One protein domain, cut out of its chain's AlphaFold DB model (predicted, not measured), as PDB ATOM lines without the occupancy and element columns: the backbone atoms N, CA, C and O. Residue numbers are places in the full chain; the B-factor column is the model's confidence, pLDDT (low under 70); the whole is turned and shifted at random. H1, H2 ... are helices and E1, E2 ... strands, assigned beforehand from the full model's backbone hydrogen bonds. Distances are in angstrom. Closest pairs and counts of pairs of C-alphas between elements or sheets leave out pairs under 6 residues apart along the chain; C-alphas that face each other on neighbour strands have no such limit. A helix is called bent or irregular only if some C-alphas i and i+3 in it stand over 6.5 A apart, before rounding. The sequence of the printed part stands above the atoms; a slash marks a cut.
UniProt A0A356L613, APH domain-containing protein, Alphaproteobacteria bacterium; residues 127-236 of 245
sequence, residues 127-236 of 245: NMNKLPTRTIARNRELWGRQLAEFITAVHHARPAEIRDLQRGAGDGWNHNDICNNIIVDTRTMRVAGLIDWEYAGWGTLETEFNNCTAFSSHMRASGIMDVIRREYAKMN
ATOM      1  N   ASN A 127     170.081 311.495 232.077       95.75
ATOM      2  CA  ASN A 127     170.679 312.498 232.948       95.75
ATOM      3  C   ASN A 127     170.291 313.891 232.430       95.75
ATOM      4  O   ASN A 127     170.529 314.204 231.259       95.75
ATOM      5  N   MET A 128     169.703 314.722 233.294       97.44
ATOM      6  CA  MET A 128     169.180 316.043 232.930       97.44
ATOM      7  C   MET A 128     170.247 316.912 232.258       97.44
ATOM      8  O   MET A 128     169.985 317.547 231.240       97.44
ATOM      9  N   ASN A 129     171.480 316.873 232.770       95.75
ATOM     10  CA  ASN A 129     172.611 317.642 232.255       95.75
ATOM     11  C   ASN A 129     173.045 317.272 230.824       95.75
ATOM     12  O   ASN A 129     173.845 318.001 230.236       95.75
ATOM     13  N   LYS A 130     172.575 316.139 230.284       95.56
ATOM     14  CA  LYS A 130     172.813 315.708 228.898       95.56
ATOM     15  C   LYS A 130     171.677 316.096 227.955       95.56
ATOM     16  O   LYS A 130     171.805 315.882 226.751       95.56
ATOM     17  N   LEU A 131     170.578 316.645 228.471       96.44
ATOM     18  CA  LEU A 131     169.494 317.155 227.643       96.44
ATOM     19  C   LEU A 131     169.879 318.517 227.038       96.44
ATOM     20  O   LEU A 131     170.627 319.279 227.653       96.44
ATOM     21  N   PRO A 132     169.362 318.863 225.844       96.88
ATOM     22  CA  PRO A 132     169.615 320.169 225.242       96.88
ATOM     23  C   PRO A 132     169.159 321.319 226.149       96.88
ATOM     24  O   PRO A 132     168.084 321.237 226.744       96.88
ATOM     25  N   THR A 133     169.901 322.434 226.168       98.25
ATOM     26  CA  THR A 133     169.568 323.631 226.971       98.25
ATOM     27  C   THR A 133     168.112 324.065 226.799       98.25
ATOM     28  O   THR A 133     167.439 324.344 227.783       98.25
ATOM     29  N   ARG A 134     167.593 324.068 225.562       97.88
ATOM     30  CA  ARG A 134     166.193 324.433 225.265       97.88
ATOM     31  C   ARG A 134     165.186 323.502 225.941       97.88
ATOM     32  O   ARG A 134     164.154 323.961 226.415       97.88
ATOM     33  N   THR A 135     165.485 322.205 226.007       97.94
ATOM     34  CA  THR A 135     164.641 321.226 226.699       97.94
ATOM     35  C   THR A 135     164.642 321.482 228.198       97.94
ATOM     36  O   THR A 135     163.574 321.455 228.804       97.94
ATOM     37  N   ILE A 136     165.807 321.772 228.781       98.25
ATOM     38  CA  ILE A 136     165.911 322.105 230.205       98.25
ATOM     39  C   ILE A 136     165.147 323.397 230.495       98.25
ATOM     40  O   ILE A 136     164.267 323.401 231.348       98.25
ATOM     41  N   ALA A 137     165.386 324.453 229.716       98.38
ATOM     42  CA  ALA A 137     164.719 325.740 229.877       98.38
ATOM     43  C   ALA A 137     163.190 325.629 229.768       98.38
ATOM     44  O   ALA A 137     162.476 326.236 230.557       98.38
ATOM     45  N   ARG A 138     162.670 324.806 228.847       98.38
ATOM     46  CA  ARG A 138     161.222 324.595 228.688       98.38
ATOM     47  C   ARG A 138     160.568 323.909 229.892       98.38
ATOM     48  O   ARG A 138     159.392 324.137 230.142       98.38
ATOM     49  N   ASN A 139     161.302 323.065 230.615       98.44
ATOM     50  CA  ASN A 139     160.776 322.297 231.751       98.44
ATOM     51  C   ASN A 139     161.267 322.817 233.110       98.44
ATOM     52  O   ASN A 139     160.956 322.220 234.141       98.44
ATOM     53  N   ARG A 140     162.028 323.919 233.127       98.06
ATOM     54  CA  ARG A 140     162.732 324.410 234.317       98.06
ATOM     55  C   ARG A 140     161.809 324.704 235.492       98.06
ATOM     56  O   ARG A 140     162.224 324.493 236.615       98.06
ATOM     57  N   GLU A 141     160.573 325.132 235.236       98.50
ATOM     58  CA  GLU A 141     159.576 325.404 236.279       98.50
ATOM     59  C   GLU A 141     159.197 324.126 237.039       98.50
ATOM     60  O   GLU A 141     159.266 324.065 238.265       98.50
ATOM     61  N   LEU A 142     158.872 323.062 236.302       98.44
ATOM     62  CA  LEU A 142     158.533 321.769 236.889       98.44
ATOM     63  C   LEU A 142     159.742 321.148 237.594       98.44
ATOM     64  O   LEU A 142     159.636 320.731 238.744       98.44
ATOM     65  N   TRP A 143     160.882 321.082 236.905       98.50
ATOM     66  CA  TRP A 143     162.084 320.436 237.432       98.50
ATOM     67  C   TRP A 143     162.700 321.213 238.582       98.50
ATOM     68  O   TRP A 143     163.088 320.607 239.572       98.50
ATOM     69  N   GLY A 144     162.753 322.539 238.478       98.44
ATOM     70  CA  GLY A 144     163.282 323.400 239.525       98.44
ATOM     71  C   GLY A 144     162.479 323.276 240.815       98.44
ATOM     72  O   GLY A 144     163.080 323.127 241.872       98.44
ATOM     73  N   ARG A 145     161.144 323.199 240.729       98.69
ATOM     74  CA  ARG A 145     160.297 322.909 241.893       98.69
ATOM     75  C   ARG A 145     160.577 321.530 242.497       98.69
ATOM     76  O   ARG A 145     160.788 321.448 243.698       98.69
ATOM     77  N   GLN A 146     160.628 320.466 241.688       98.69
ATOM     78  CA  GLN A 146     160.923 319.113 242.193       98.69
ATOM     79  C   GLN A 146     162.303 319.025 242.868       98.69
ATOM     80  O   GLN A 146     162.477 318.309 243.850       98.69
ATOM     81  N   LEU A 147     163.294 319.741 242.328       98.56
ATOM     82  CA  LEU A 147     164.634 319.815 242.907       98.56
ATOM     83  C   LEU A 147     164.652 320.666 244.182       98.56
ATOM     84  O   LEU A 147     165.332 320.290 245.126       98.56
ATOM     85  N   ALA A 148     163.884 321.756 244.247       98.56
ATOM     86  CA  ALA A 148     163.726 322.541 245.469       98.56
ATOM     87  C   ALA A 148     163.078 321.719 246.594       98.56
ATOM     88  O   ALA A 148     163.627 321.675 247.687       98.56
ATOM     89  N   GLU A 149     161.989 320.994 246.304       98.44
ATOM     90  CA  GLU A 149     161.336 320.073 247.252       98.44
ATOM     91  C   GLU A 149     162.327 319.030 247.784       98.44
ATOM     92  O   GLU A 149     162.385 318.768 248.984       98.44
ATOM     93  N   PHE A 150     163.141 318.456 246.891       98.38
ATOM     94  CA  PHE A 150     164.197 317.521 247.265       98.38
ATOM     95  C   PHE A 150     165.243 318.155 248.188       98.38
ATOM     96  O   PHE A 150     165.539 317.587 249.239       98.38
ATOM     97  N   ILE A 151     165.788 319.316 247.809       98.19
ATOM     98  CA  ILE A 151     166.812 320.014 248.594       98.19
ATOM     99  C   ILE A 151     166.251 320.355 249.973       98.19
ATOM    100  O   ILE A 151     166.888 320.032 250.965       98.19
ATOM    101  N   THR A 152     165.041 320.914 250.061       97.88
ATOM    102  CA  THR A 152     164.391 321.210 251.346       97.88
ATOM    103  C   THR A 152     164.247 319.956 252.209       97.88
ATOM    104  O   THR A 152     164.638 319.976 253.374       97.88
ATOM    105  N   ALA A 153     163.740 318.854 251.651       97.75
ATOM    106  CA  ALA A 153     163.524 317.627 252.412       97.75
ATOM    107  C   ALA A 153     164.833 317.018 252.939       97.75
ATOM    108  O   ALA A 153     164.909 316.619 254.099       97.75
ATOM    109  N   VAL A 154     165.870 316.944 252.101       97.75
ATOM    110  CA  VAL A 154     167.144 316.312 252.471       97.75
ATOM    111  C   VAL A 154     167.983 317.222 253.358       97.75
ATOM    112  O   VAL A 154     168.482 316.764 254.383       97.75
ATOM    113  N   HIS A 155     168.098 318.504 253.018       97.50
ATOM    114  CA  HIS A 155     168.967 319.445 253.719       97.50
ATOM    115  C   HIS A 155     168.572 319.634 255.183       97.50
ATOM    116  O   HIS A 155     169.428 319.600 256.073       97.50
ATOM    117  N   HIS A 156     167.270 319.705 255.452       96.25
ATOM    118  CA  HIS A 156     166.737 319.885 256.804       96.25
ATOM    119  C   HIS A 156     166.587 318.596 257.600       96.25
ATOM    120  O   HIS A 156     166.426 318.628 258.821       96.25
ATOM    121  N   ALA A 157     166.686 317.438 256.954       96.19
ATOM    122  CA  ALA A 157     166.531 316.172 257.641       96.19
ATOM    123  C   ALA A 157     167.664 315.905 258.644       96.19
ATOM    124  O   ALA A 157     168.820 316.294 258.460       96.19
ATOM    125  N   ARG A 158     167.327 315.210 259.736       96.19
ATOM    126  CA  ARG A 158     168.263 314.806 260.799       96.19
ATOM    127  C   ARG A 158     168.105 313.315 261.147       96.19
ATOM    128  O   ARG A 158     167.824 312.998 262.301       96.19
ATOM    129  N   PRO A 159     168.251 312.397 260.173       96.12
ATOM    130  CA  PRO A 159     168.135 310.961 260.430       96.12
ATOM    131  C   PRO A 159     169.169 310.506 261.466       96.12
ATOM    132  O   PRO A 159     170.365 310.804 261.351       96.12
ATOM    133  N   ALA A 160     168.709 309.794 262.493       95.31
ATOM    134  CA  ALA A 160     169.544 309.364 263.612       95.31
ATOM    135  C   ALA A 160     170.607 308.338 263.176       95.31
ATOM    136  O   ALA A 160     171.713 308.311 263.719       95.31
ATOM    137  N   GLU A 161     170.291 307.545 262.155       94.19
ATOM    138  CA  GLU A 161     171.055 306.415 261.620       94.19
ATOM    139  C   GLU A 161     172.383 306.822 260.970       94.19
ATOM    140  O   GLU A 161     173.282 305.990 260.810       94.19
ATOM    141  N   ILE A 162     172.510 308.092 260.574       94.88
ATOM    142  CA  ILE A 162     173.714 308.654 259.944       94.88
ATOM    143  C   ILE A 162     174.251 309.880 260.686       94.88
ATOM    144  O   ILE A 162     175.070 310.621 260.145       94.88
ATOM    145  N   ARG A 163     173.832 310.107 261.936       94.06
ATOM    146  CA  ARG A 163     174.291 311.255 262.735       94.06
ATOM    147  C   ARG A 163     175.812 311.265 262.934       94.06
ATOM    148  O   ARG A 163     176.426 312.321 262.893       94.06
ATOM    149  N   ASP A 164     176.436 310.098 263.080       93.31
ATOM    150  CA  ASP A 164     177.898 309.910 263.163       93.31
ATOM    151  C   ASP A 164     178.658 310.333 261.892       93.31
ATOM    152  O   ASP A 164     179.875 310.544 261.920       93.31
ATOM    153  N   LEU A 165     177.958 310.442 260.761       92.94
ATOM    154  CA  LEU A 165     178.529 310.864 259.485       92.94
ATOM    155  C   LEU A 165     178.497 312.392 259.297       92.94
ATOM    156  O   LEU A 165     179.085 312.880 258.328       92.94
ATOM    157  N   GLN A 166     177.869 313.141 260.212       93.00
ATOM    158  CA  GLN A 166     177.907 314.605 260.235       93.00
ATOM    159  C   GLN A 166     179.299 315.067 260.671       93.00
ATOM    160  O   GLN A 166     179.714 314.861 261.811       93.00
ATOM    161  N   ARG A 167     180.062 315.647 259.741       86.81
ATOM    162  CA  ARG A 167     181.441 316.088 259.981       86.81
ATOM    163  C   ARG A 167     181.671 317.471 259.391       86.81
ATOM    164  O   ARG A 167     181.289 317.715 258.252       86.81
ATOM    165  N   GLY A 168     182.393 318.310 260.131       84.38
ATOM    166  CA  GLY A 168     182.768 319.657 259.702       84.38
ATOM    167  C   GLY A 168     181.691 320.707 259.973       84.38
ATOM    168  O   GLY A 168     180.676 320.427 260.605       84.38
ATOM    169  N   ALA A 169     181.951 321.928 259.512       83.44
ATOM    170  CA  ALA A 169     180.982 323.014 259.553       83.44
ATOM    171  C   ALA A 169     179.955 322.834 258.423       83.44
ATOM    172  O   ALA A 169     180.326 322.572 257.279       83.44
ATOM    173  N   GLY A 170     178.674 322.959 258.750       90.50
ATOM    174  CA  GLY A 170     177.563 322.855 257.808       90.50
ATOM    175  C   GLY A 170     176.236 323.053 258.530       90.50
ATOM    176  O   GLY A 170     176.179 322.934 259.757       90.50
ATOM    177  N   ASP A 171     175.198 323.347 257.766       94.50
ATOM    178  CA  ASP A 171     173.833 323.619 258.224       94.50
ATOM    179  C   ASP A 171     172.853 322.496 257.837       94.50
ATOM    180  O   ASP A 171     171.764 322.411 258.409       94.50
ATOM    181  N   GLY A 172     173.253 321.565 256.965       96.56
ATOM    182  CA  GLY A 172     172.392 320.457 256.568       96.56
ATOM    183  C   GLY A 172     173.056 319.376 255.722       96.56
ATOM    184  O   GLY A 172     174.266 319.364 255.486       96.56
ATOM    185  N   TRP A 173     172.240 318.415 255.286       97.56
ATOM    186  CA  TRP A 173     172.673 317.321 254.417       97.56
ATOM    187  C   TRP A 173     172.578 317.686 252.938       97.56
ATOM    188  O   TRP A 173     171.554 318.139 252.445       97.56
ATOM    189  N   ASN A 174     173.633 317.384 252.198       96.81
ATOM    190  CA  ASN A 174     173.740 317.691 250.782       96.81
ATOM    191  C   ASN A 174     174.010 316.426 249.975       96.81
ATOM    192  O   ASN A 174     174.678 315.502 250.455       96.81
ATOM    193  N   HIS A 175     173.575 316.411 248.715       96.62
ATOM    194  CA  HIS A 175     174.016 315.395 247.766       96.62
ATOM    195  C   HIS A 175     175.474 315.635 247.343       96.62
ATOM    196  O   HIS A 175     176.202 314.678 247.079       96.62
ATOM    197  N   ASN A 176     175.912 316.900 247.261       94.75
ATOM    198  CA  ASN A 176     177.267 317.345 246.887       94.75
ATOM    199  C   ASN A 176     177.764 316.966 245.473       94.75
ATOM    200  O   ASN A 176     178.878 317.325 245.103       94.75
ATOM    201  N   ASP A 177     176.963 316.272 244.664       93.31
ATOM    202  CA  ASP A 177     177.269 315.941 243.258       93.31
ATOM    203  C   ASP A 177     175.981 315.829 242.422       93.31
ATOM    204  O   ASP A 177     175.818 314.969 241.560       93.31
ATOM    205  N   ILE A 178     174.991 316.674 242.703       95.88
ATOM    206  CA  ILE A 178     173.653 316.511 242.127       95.88
ATOM    207  C   ILE A 178     173.608 316.790 240.608       95.88
ATOM    208  O   ILE A 178     172.884 316.103 239.888       95.88
ATOM    209  N   CYS A 179     174.415 317.722 240.070       95.69
ATOM    210  CA  CYS A 179     174.328 318.175 238.665       95.69
ATOM    211  C   CYS A 179     174.287 317.035 237.636       95.69
ATOM    212  O   CYS A 179     173.537 317.079 236.659       95.69
ATOM    213  N   ASN A 180     175.133 316.022 237.826       93.56
ATOM    214  CA  ASN A 180     175.305 314.937 236.862       93.56
ATOM    215  C   ASN A 180     174.334 313.778 237.077       93.56
ATOM    216  O   ASN A 180     174.242 312.903 236.212       93.56
ATOM    217  N   ASN A 181     173.617 313.785 238.197       95.94
ATOM    218  CA  ASN A 181     172.994 312.602 238.767       95.94
ATOM    219  C   ASN A 181     171.466 312.700 238.870       95.94
ATOM    220  O   ASN A 181     170.817 311.799 239.397       95.94
ATOM    221  N   ILE A 182     170.881 313.747 238.282       97.81
ATOM    222  CA  ILE A 182     169.432 313.891 238.133       97.81
ATOM    223  C   ILE A 182     168.946 313.080 236.935       97.81
ATOM    224  O   ILE A 182     169.288 313.395 235.792       97.81
ATOM    225  N   ILE A 183     168.110 312.072 237.177       97.94
ATOM    226  CA  ILE A 183     167.491 311.260 236.127       97.94
ATOM    227  C   ILE A 183     166.103 311.807 235.809       97.94
ATOM    228  O   ILE A 183     165.259 311.937 236.690       97.94
ATOM    229  N   VAL A 184     165.852 312.098 234.536       98.00
ATOM    230  CA  VAL A 184     164.555 312.552 234.022       98.00
ATOM    231  C   VAL A 184     163.922 311.445 233.192       98.00
ATOM    232  O   VAL A 184     164.547 310.921 232.262       98.00
ATOM    233  N   ASP A 185     162.666 311.128 233.483       97.00
ATOM    234  CA  ASP A 185     161.851 310.308 232.596       97.00
ATOM    235  C   ASP A 185     161.356 311.174 231.433       97.00
ATOM    236  O   ASP A 185     160.550 312.083 231.608       97.00
ATOM    237  N   THR A 186     161.836 310.896 230.221       91.31
ATOM    238  CA  THR A 186     161.505 311.678 229.023       91.31
ATOM    239  C   THR A 186     160.081 311.457 228.517       91.31
ATOM    240  O   THR A 186     159.642 312.180 227.627       91.31
ATOM    241  N   ARG A 187     159.346 310.478 229.059       94.19
ATOM    242  CA  ARG A 187     157.927 310.265 228.735       94.19
ATOM    243  C   ARG A 187     157.023 311.192 229.530       94.19
ATOM    244  O   ARG A 187     156.069 311.733 228.991       94.19
ATOM    245  N   THR A 188     157.318 311.340 230.817       96.12
ATOM    246  CA  THR A 188     156.526 312.148 231.753       96.12
ATOM    247  C   THR A 188     157.111 313.539 231.956       96.12
ATOM    248  O   THR A 188     156.445 314.413 232.505       96.12
ATOM    249  N   MET A 189     158.357 313.743 231.521       95.50
ATOM    250  CA  MET A 189     159.160 314.931 231.780       95.50
ATOM    251  C   MET A 189     159.216 315.269 233.272       95.50
ATOM    252  O   MET A 189     159.281 316.436 233.633       95.50
ATOM    253  N   ARG A 190     159.201 314.264 234.154       97.88
ATOM    254  CA  ARG A 190     159.405 314.438 235.599       97.88
ATOM    255  C   ARG A 190     160.793 313.957 235.992       97.88
ATOM    256  O   ARG A 190     161.361 313.071 235.346       97.88
ATOM    257  N   VAL A 191     161.328 314.513 237.077       98.25
ATOM    258  CA  VAL A 191     162.506 313.927 237.724       98.25
ATOM    259  C   VAL A 191     162.109 312.559 238.281       98.25
ATOM    260  O   VAL A 191     161.187 312.460 239.088       98.25
ATOM    261  N   ALA A 192     162.771 311.513 237.791       97.25
ATOM    262  CA  ALA A 192     162.518 310.117 238.127       97.25
ATOM    263  C   ALA A 192     163.321 309.655 239.349       97.25
ATOM    264  O   ALA A 192     162.902 308.720 240.023       97.25
ATOM    265  N   GLY A 193     164.461 310.289 239.632       97.06
ATOM    266  CA  GLY A 193     165.268 310.000 240.814       97.06
ATOM    267  C   GLY A 193     166.658 310.624 240.764       97.06
ATOM    268  O   GLY A 193     167.068 311.146 239.722       97.06
ATOM    269  N   LEU A 194     167.373 310.544 241.886       96.88
ATOM    270  CA  LEU A 194     168.761 310.990 242.030       96.88
ATOM    271  C   LEU A 194     169.670 309.820 242.389       96.88
ATOM    272  O   LEU A 194     169.392 309.080 243.332       96.88
ATOM    273  N   ILE A 195     170.757 309.656 241.644       94.56
ATOM    274  CA  ILE A 195     171.697 308.536 241.792       94.56
ATOM    275  C   ILE A 195     173.053 308.997 242.343       94.56
ATOM    276  O   ILE A 195     173.310 310.181 242.437       94.56
ATOM    277  N   ASP A 196     173.952 308.058 242.635       91.50
ATOM    278  CA  ASP A 196     175.362 308.343 242.954       91.50
ATOM    279  C   ASP A 196     175.570 309.231 244.198       91.50
ATOM    280  O   ASP A 196     176.063 310.357 244.143       91.50
ATOM    281  N   TRP A 197     175.221 308.679 245.360       93.00
ATOM    282  CA  TRP A 197     175.264 309.371 246.652       93.00
ATOM    283  C   TRP A 197     176.642 309.275 247.328       93.00
ATOM    284  O   TRP A 197     176.779 309.522 248.527       93.00
ATOM    285  N   GLU A 198     177.690 308.900 246.583       88.75
ATOM    286  CA  GLU A 198     179.014 308.617 247.152       88.75
ATOM    287  C   GLU A 198     179.644 309.844 247.838       88.75
ATOM    288  O   GLU A 198     180.384 309.694 248.816       88.75
ATOM    289  N   TYR A 199     179.286 311.046 247.372       91.19
ATOM    290  CA  TYR A 199     179.762 312.337 247.882       91.19
ATOM    291  C   TYR A 199     178.801 313.037 248.846       91.19
ATOM    292  O   TYR A 199     179.166 314.064 249.424       91.19
ATOM    293  N   ALA A 200     177.613 312.473 249.077       94.50
ATOM    294  CA  ALA A 200     176.634 313.068 249.976       94.50
ATOM    295  C   ALA A 200     177.225 313.252 251.379       94.50
ATOM    296  O   ALA A 200     177.999 312.412 251.854       94.50
ATOM    297  N   GLY A 201     176.911 314.362 252.036       95.19
ATOM    298  CA  GLY A 201     177.601 314.778 253.252       95.19
ATOM    299  C   GLY A 201     176.976 315.996 253.911       95.19
ATOM    300  O   GLY A 201     176.163 316.685 253.305       95.19
ATOM    301  N   TRP A 202     177.388 316.249 255.149       96.25
ATOM    302  CA  TRP A 202     177.059 317.478 255.860       96.25
ATOM    303  C   TRP A 202     177.792 318.664 255.228       96.25
ATOM    304  O   TRP A 202     178.990 318.562 254.956       96.25
ATOM    305  N   GLY A 203     177.089 319.757 254.956       95.25
ATOM    306  CA  GLY A 203     177.640 320.916 254.256       95.25
ATOM    307  C   GLY A 203     176.721 322.127 254.331       95.25
ATOM    308  O   GLY A 203     175.766 322.116 255.099       95.25
ATOM    309  N   THR A 204     177.045 323.170 253.561       95.88
ATOM    310  CA  THR A 204     176.241 324.401 253.490       95.88
ATOM    311  C   THR A 204     175.171 324.320 252.407       95.88
ATOM    312  O   THR A 204     175.433 323.762 251.333       95.88
ATOM    313  N   LEU A 205     174.006 324.932 252.624       95.81
ATOM    314  CA  LEU A 205     172.942 325.013 251.615       95.81
ATOM    315  C   LEU A 205     173.438 325.621 250.291       95.81
ATOM    316  O   LEU A 205     173.169 325.108 249.204       95.81
ATOM    317  N   GLU A 206     174.230 326.689 250.385       95.56
ATOM    318  CA  GLU A 206     174.792 327.384 249.224       95.56
ATOM    319  C   GLU A 206     175.663 326.463 248.354       95.56
ATOM    320  O   GLU A 206     175.640 326.543 247.122       95.56
ATOM    321  N   THR A 207     176.393 325.533 248.975       94.44
ATOM    322  CA  THR A 207     177.181 324.532 248.245       94.44
ATOM    323  C   THR A 207     176.278 323.601 247.437       94.44
ATOM    324  O   THR A 207     176.574 323.325 246.273       94.44
ATOM    325  N   GLU A 208     175.157 323.145 248.004       96.38
ATOM    326  CA  GLU A 208     174.214 322.274 247.292       96.38
ATOM    327  C   GLU A 208     173.554 322.989 246.112       96.38
ATOM    328  O   GLU A 208     173.486 322.431 245.011       96.38
ATOM    329  N   PHE A 209     173.152 324.254 246.290       97.31
ATOM    330  CA  PHE A 209     172.657 325.050 245.171       97.31
ATOM    331  C   PHE A 209     173.704 325.159 244.073       97.31
ATOM    332  O   PHE A 209     173.422 324.793 242.937       97.31
ATOM    333  N   ASN A 210     174.934 325.568 244.383       95.56
ATOM    334  CA  ASN A 210     175.989 325.677 243.372       95.56
ATOM    335  C   ASN A 210     176.230 324.347 242.636       95.56
ATOM    336  O   ASN A 210     176.325 324.315 241.399       95.56
ATOM    337  N   ASN A 211     176.189 323.230 243.364       96.38
ATOM    338  CA  ASN A 211     176.306 321.887 242.806       96.38
ATOM    339  C   ASN A 211     175.147 321.477 241.890       96.38
ATOM    340  O   ASN A 211     175.320 320.538 241.118       96.38
ATOM    341  N   CYS A 212     174.009 322.179 241.867       96.69
ATOM    342  CA  CYS A 212     172.937 321.919 240.897       96.69
ATOM    343  C   CYS A 212     173.359 322.192 239.449       96.69
ATOM    344  O   CYS A 212     172.859 321.551 238.521       96.69
ATOM    345  N   THR A 213     174.300 323.115 239.220       96.12
ATOM    346  CA  THR A 213     174.681 323.523 237.855       96.12
ATOM    347  C   THR A 213     176.188 323.616 237.602       96.12
ATOM    348  O   THR A 213     176.592 323.776 236.446       96.12
ATOM    349  N   ALA A 214     177.038 323.467 238.627       92.25
ATOM    350  CA  ALA A 214     178.495 323.642 238.543       92.25
ATOM    351  C   ALA A 214     179.165 322.865 237.392       92.25
ATOM    352  O   ALA A 214     180.071 323.375 236.731       92.25
ATOM    353  N   PHE A 215     178.667 321.671 237.065       91.38
ATOM    354  CA  PHE A 215     179.310 320.768 236.104       91.38
ATOM    355  C   PHE A 215     178.622 320.690 234.731       91.38
ATOM    356  O   PHE A 215     178.968 319.833 233.917       91.38
ATOM    357  N   SER A 216     177.671 321.585 234.428       96.00
ATOM    358  CA  SER A 216     177.005 321.608 233.119       96.00
ATOM    359  C   SER A 216     176.684 323.017 232.625       96.00
ATOM    360  O   SER A 216     175.886 323.745 233.215       96.00
ATOM    361  N   SER A 217     177.255 323.376 231.470       95.69
ATOM    362  CA  SER A 217     176.931 324.620 230.764       95.69
ATOM    363  C   SER A 217     175.469 324.666 230.312       95.69
ATOM    364  O   SER A 217     174.854 325.725 230.369       95.69
ATOM    365  N   HIS A 218     174.883 323.524 229.932       96.19
ATOM    366  CA  HIS A 218     173.469 323.432 229.562       96.19
ATOM    367  C   HIS A 218     172.545 323.739 230.742       96.19
ATOM    368  O   HIS A 218     171.573 324.473 230.578       96.19
ATOM    369  N   MET A 219     172.869 323.217 231.930       96.62
ATOM    370  CA  MET A 219     172.117 323.498 233.155       96.62
ATOM    371  C   MET A 219     172.206 324.983 233.513       96.62
ATOM    372  O   MET A 219     171.169 325.626 233.668       96.62
ATOM    373  N   ARG A 220     173.419 325.556 233.555       96.81
ATOM    374  CA  ARG A 220     173.621 326.988 233.849       96.81
ATOM    375  C   ARG A 220     172.851 327.892 232.890       96.81
ATOM    376  O   ARG A 220     172.101 328.754 233.327       96.81
ATOM    377  N   ALA A 221     172.968 327.645 231.587       97.00
ATOM    378  CA  ALA A 221     172.331 328.467 230.560       97.00
ATOM    379  C   ALA A 221     170.796 328.321 230.492       97.00
ATOM    380  O   ALA A 221     170.147 329.059 229.757       97.00
ATOM    381  N   SER A 222     170.197 327.367 231.210       97.69
ATOM    382  CA  SER A 222     168.745 327.138 231.177       97.69
ATOM    383  C   SER A 222     167.941 328.051 232.116       97.69
ATOM    384  O   SER A 222     166.718 328.153 231.978       97.69
ATOM    385  N   GLY A 223     168.606 328.695 233.084       97.19
ATOM    386  CA  GLY A 223     167.954 329.450 234.160       97.19
ATOM    387  C   GLY A 223     167.240 328.570 235.195       97.19
ATOM    388  O   GLY A 223     166.391 329.055 235.932       97.19
ATOM    389  N   ILE A 224     167.530 327.263 235.245       98.19
ATOM    390  CA  ILE A 224     166.907 326.355 236.223       98.19
ATOM    391  C   ILE A 224     167.315 326.673 237.668       98.19
ATOM    392  O   ILE A 224     166.505 326.482 238.567       98.19
ATOM    393  N   MET A 225     168.527 327.197 237.894       97.75
ATOM    394  CA  MET A 225     168.990 327.586 239.233       97.75
ATOM    395  C   MET A 225     168.076 328.630 239.872       97.75
ATOM    396  O   MET A 225     167.706 328.493 241.035       97.75
ATOM    397  N   ASP A 226     167.683 329.642 239.098       97.75
ATOM    398  CA  ASP A 226     166.843 330.734 239.584       97.75
ATOM    399  C   ASP A 226     165.489 330.198 240.052       97.75
ATOM    400  O   ASP A 226     164.988 330.588 241.104       97.75
ATOM    401  N   VAL A 227     164.927 329.238 239.309       98.50
ATOM    402  CA  VAL A 227     163.699 328.544 239.711       98.50
ATOM    403  C   VAL A 227     163.922 327.741 240.987       98.50
ATOM    404  O   VAL A 227     163.115 327.859 241.900       98.50
ATOM    405  N   ILE A 228     164.998 326.952 241.078       98.44
ATOM    406  CA  ILE A 228     165.291 326.139 242.270       98.44
ATOM    407  C   ILE A 228     165.347 327.028 243.517       98.44
ATOM    408  O   ILE A 228     164.638 326.766 244.485       98.44
ATOM    409  N   ARG A 229     166.131 328.112 243.480       98.00
ATOM    410  CA  ARG A 229     166.268 329.037 244.615       98.00
ATOM    411  C   ARG A 229     164.949 329.724 244.953       98.00
ATOM    412  O   ARG A 229     164.581 329.802 246.120       98.00
ATOM    413  N   ARG A 230     164.211 330.183 243.938       97.62
ATOM    414  CA  ARG A 230     162.909 330.838 244.121       97.62
ATOM    415  C   ARG A 230     161.880 329.899 244.748       97.62
ATOM    416  O   ARG A 230     161.153 330.316 245.642       97.62
ATOM    417  N   GLU A 231     161.785 328.655 244.283       98.38
ATOM    418  CA  GLU A 231     160.855 327.675 244.853       98.38
ATOM    419  C   GLU A 231     161.290 327.234 246.257       98.38
ATOM    420  O   GLU A 231     160.438 327.137 247.136       98.38
ATOM    421  N   TYR A 232     162.592 327.072 246.511       97.62
ATOM    422  CA  TYR A 232     163.103 326.791 247.856       97.62
ATOM    423  C   TYR A 232     162.753 327.916 248.841       97.62
ATOM    424  O   TYR A 232     162.279 327.641 249.940       97.62
ATOM    425  N   ALA A 233     162.932 329.182 248.447       96.44
ATOM    426  CA  ALA A 233     162.616 330.333 249.295       96.44
ATOM    427  C   ALA A 233     161.124 330.395 249.663       96.44
ATOM    428  O   ALA A 233     160.781 330.729 250.793       96.44
ATOM    429  N   LYS A 234     160.224 330.007 248.748       96.38
ATOM    430  CA  LYS A 234     158.785 329.889 249.052       96.38
ATOM    431  C   LYS A 234     158.493 328.816 250.102       96.38
ATOM    432  O   LYS A 234     157.546 328.967 250.866       96.38
ATOM    433  N   MET A 235     159.270 327.733 250.110       95.38
ATOM    434  CA  MET A 235     159.132 326.641 251.078       95.38
ATOM    435  C   MET A 235     159.757 326.990 252.437       95.38
ATOM    436  O   MET A 235     159.325 326.444 253.446       95.38
ATOM    437  N   ASN A 236     160.730 327.914 252.471       91.38
ATOM    438  CA  ASN A 236     161.508 328.283 253.662       91.38
ATOM    439  C   ASN A 236     161.556 329.818 253.854       91.38
ATOM    440  O   ASN A 236     162.624 330.430 253.768       91.38
TER     441      ASN A 236
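Overview. This is residues 127 to 236 of the 245 residues of the protein "APH domain-containing protein" of Alphaproteobacteria bacterium (UniProt A0A356L613). A long kinked helix, H1, runs along the body, with H5 packed on it and two small two-stranded sheets near it, E2-E3 by residues 139 to 150 of H1 and E1-E4 by its residues 151 to 156. H3 sits by E1, H4 packs on residues 133 to 136 of H1, and H2 lies far out at one end of the long axis. The printed part has 110 residues with five named helices and four named strands, in the order H1 H2 E1 E2 E3 E4 H3 H4 H5; both sheets are antiparallel and the class is mixed, helices and strands. It is compact, with a radius of gyration of the C-alphas of 13.7 A, and spans 42 by 28 by 24 A.

Arrangement. H1, residues 133 to 156, has a kink of 71 degrees near residue 140 and is irregular, with C-alphas 138 and 141 7.8 A apart. H2, residues 160 to 165, is irregular too, with C-alphas 161 and 164 7.8 A apart, and touches no helix. E1, residues 172 to 174, and E4, residues 201 to 203, are antiparallel, with N 174 and O 201 within hydrogen-bond range at 2.8 A. The closest C-alphas of H1 and E1 are those of His 155 and Trp 173, 4.3 A. E2, residues 182 to 185, and E3, residues 190 to 194, form an antiparallel hairpin, with N 183 and O 193 at 2.9 A. H3 is residues 205 to 211; H4, residues 217 to 221, touches H1, closest at C-alphas 218 and 133, 4.7 A. H5, residues 224 to 235, touches H1, closest at C-alphas 228 and 144, 4.4 A, the same way at a steep tilt of 38 degrees, only just steep. Every O i to N i+4 pair is within hydrogen-bond range in H3, H4 and H5, against 18 of 20 in H1 and 0 of 2 in H2, where 2 of 3 O i to N i+3 pairs are.

Along the chain. H1 begins at C-alpha 133 (169.568, 323.631, 226.971) and is 30.2 A long; H5, 16.8 A, ends at C-alpha 235 (159.132, 326.641, 251.078).

Size, cuts and confidence. The two farthest C-alphas, of Arg 134 and Asp 164, are 42.2 A apart. The printed part has no cut and no long link, and no printed residue is under 70 in pLDDT.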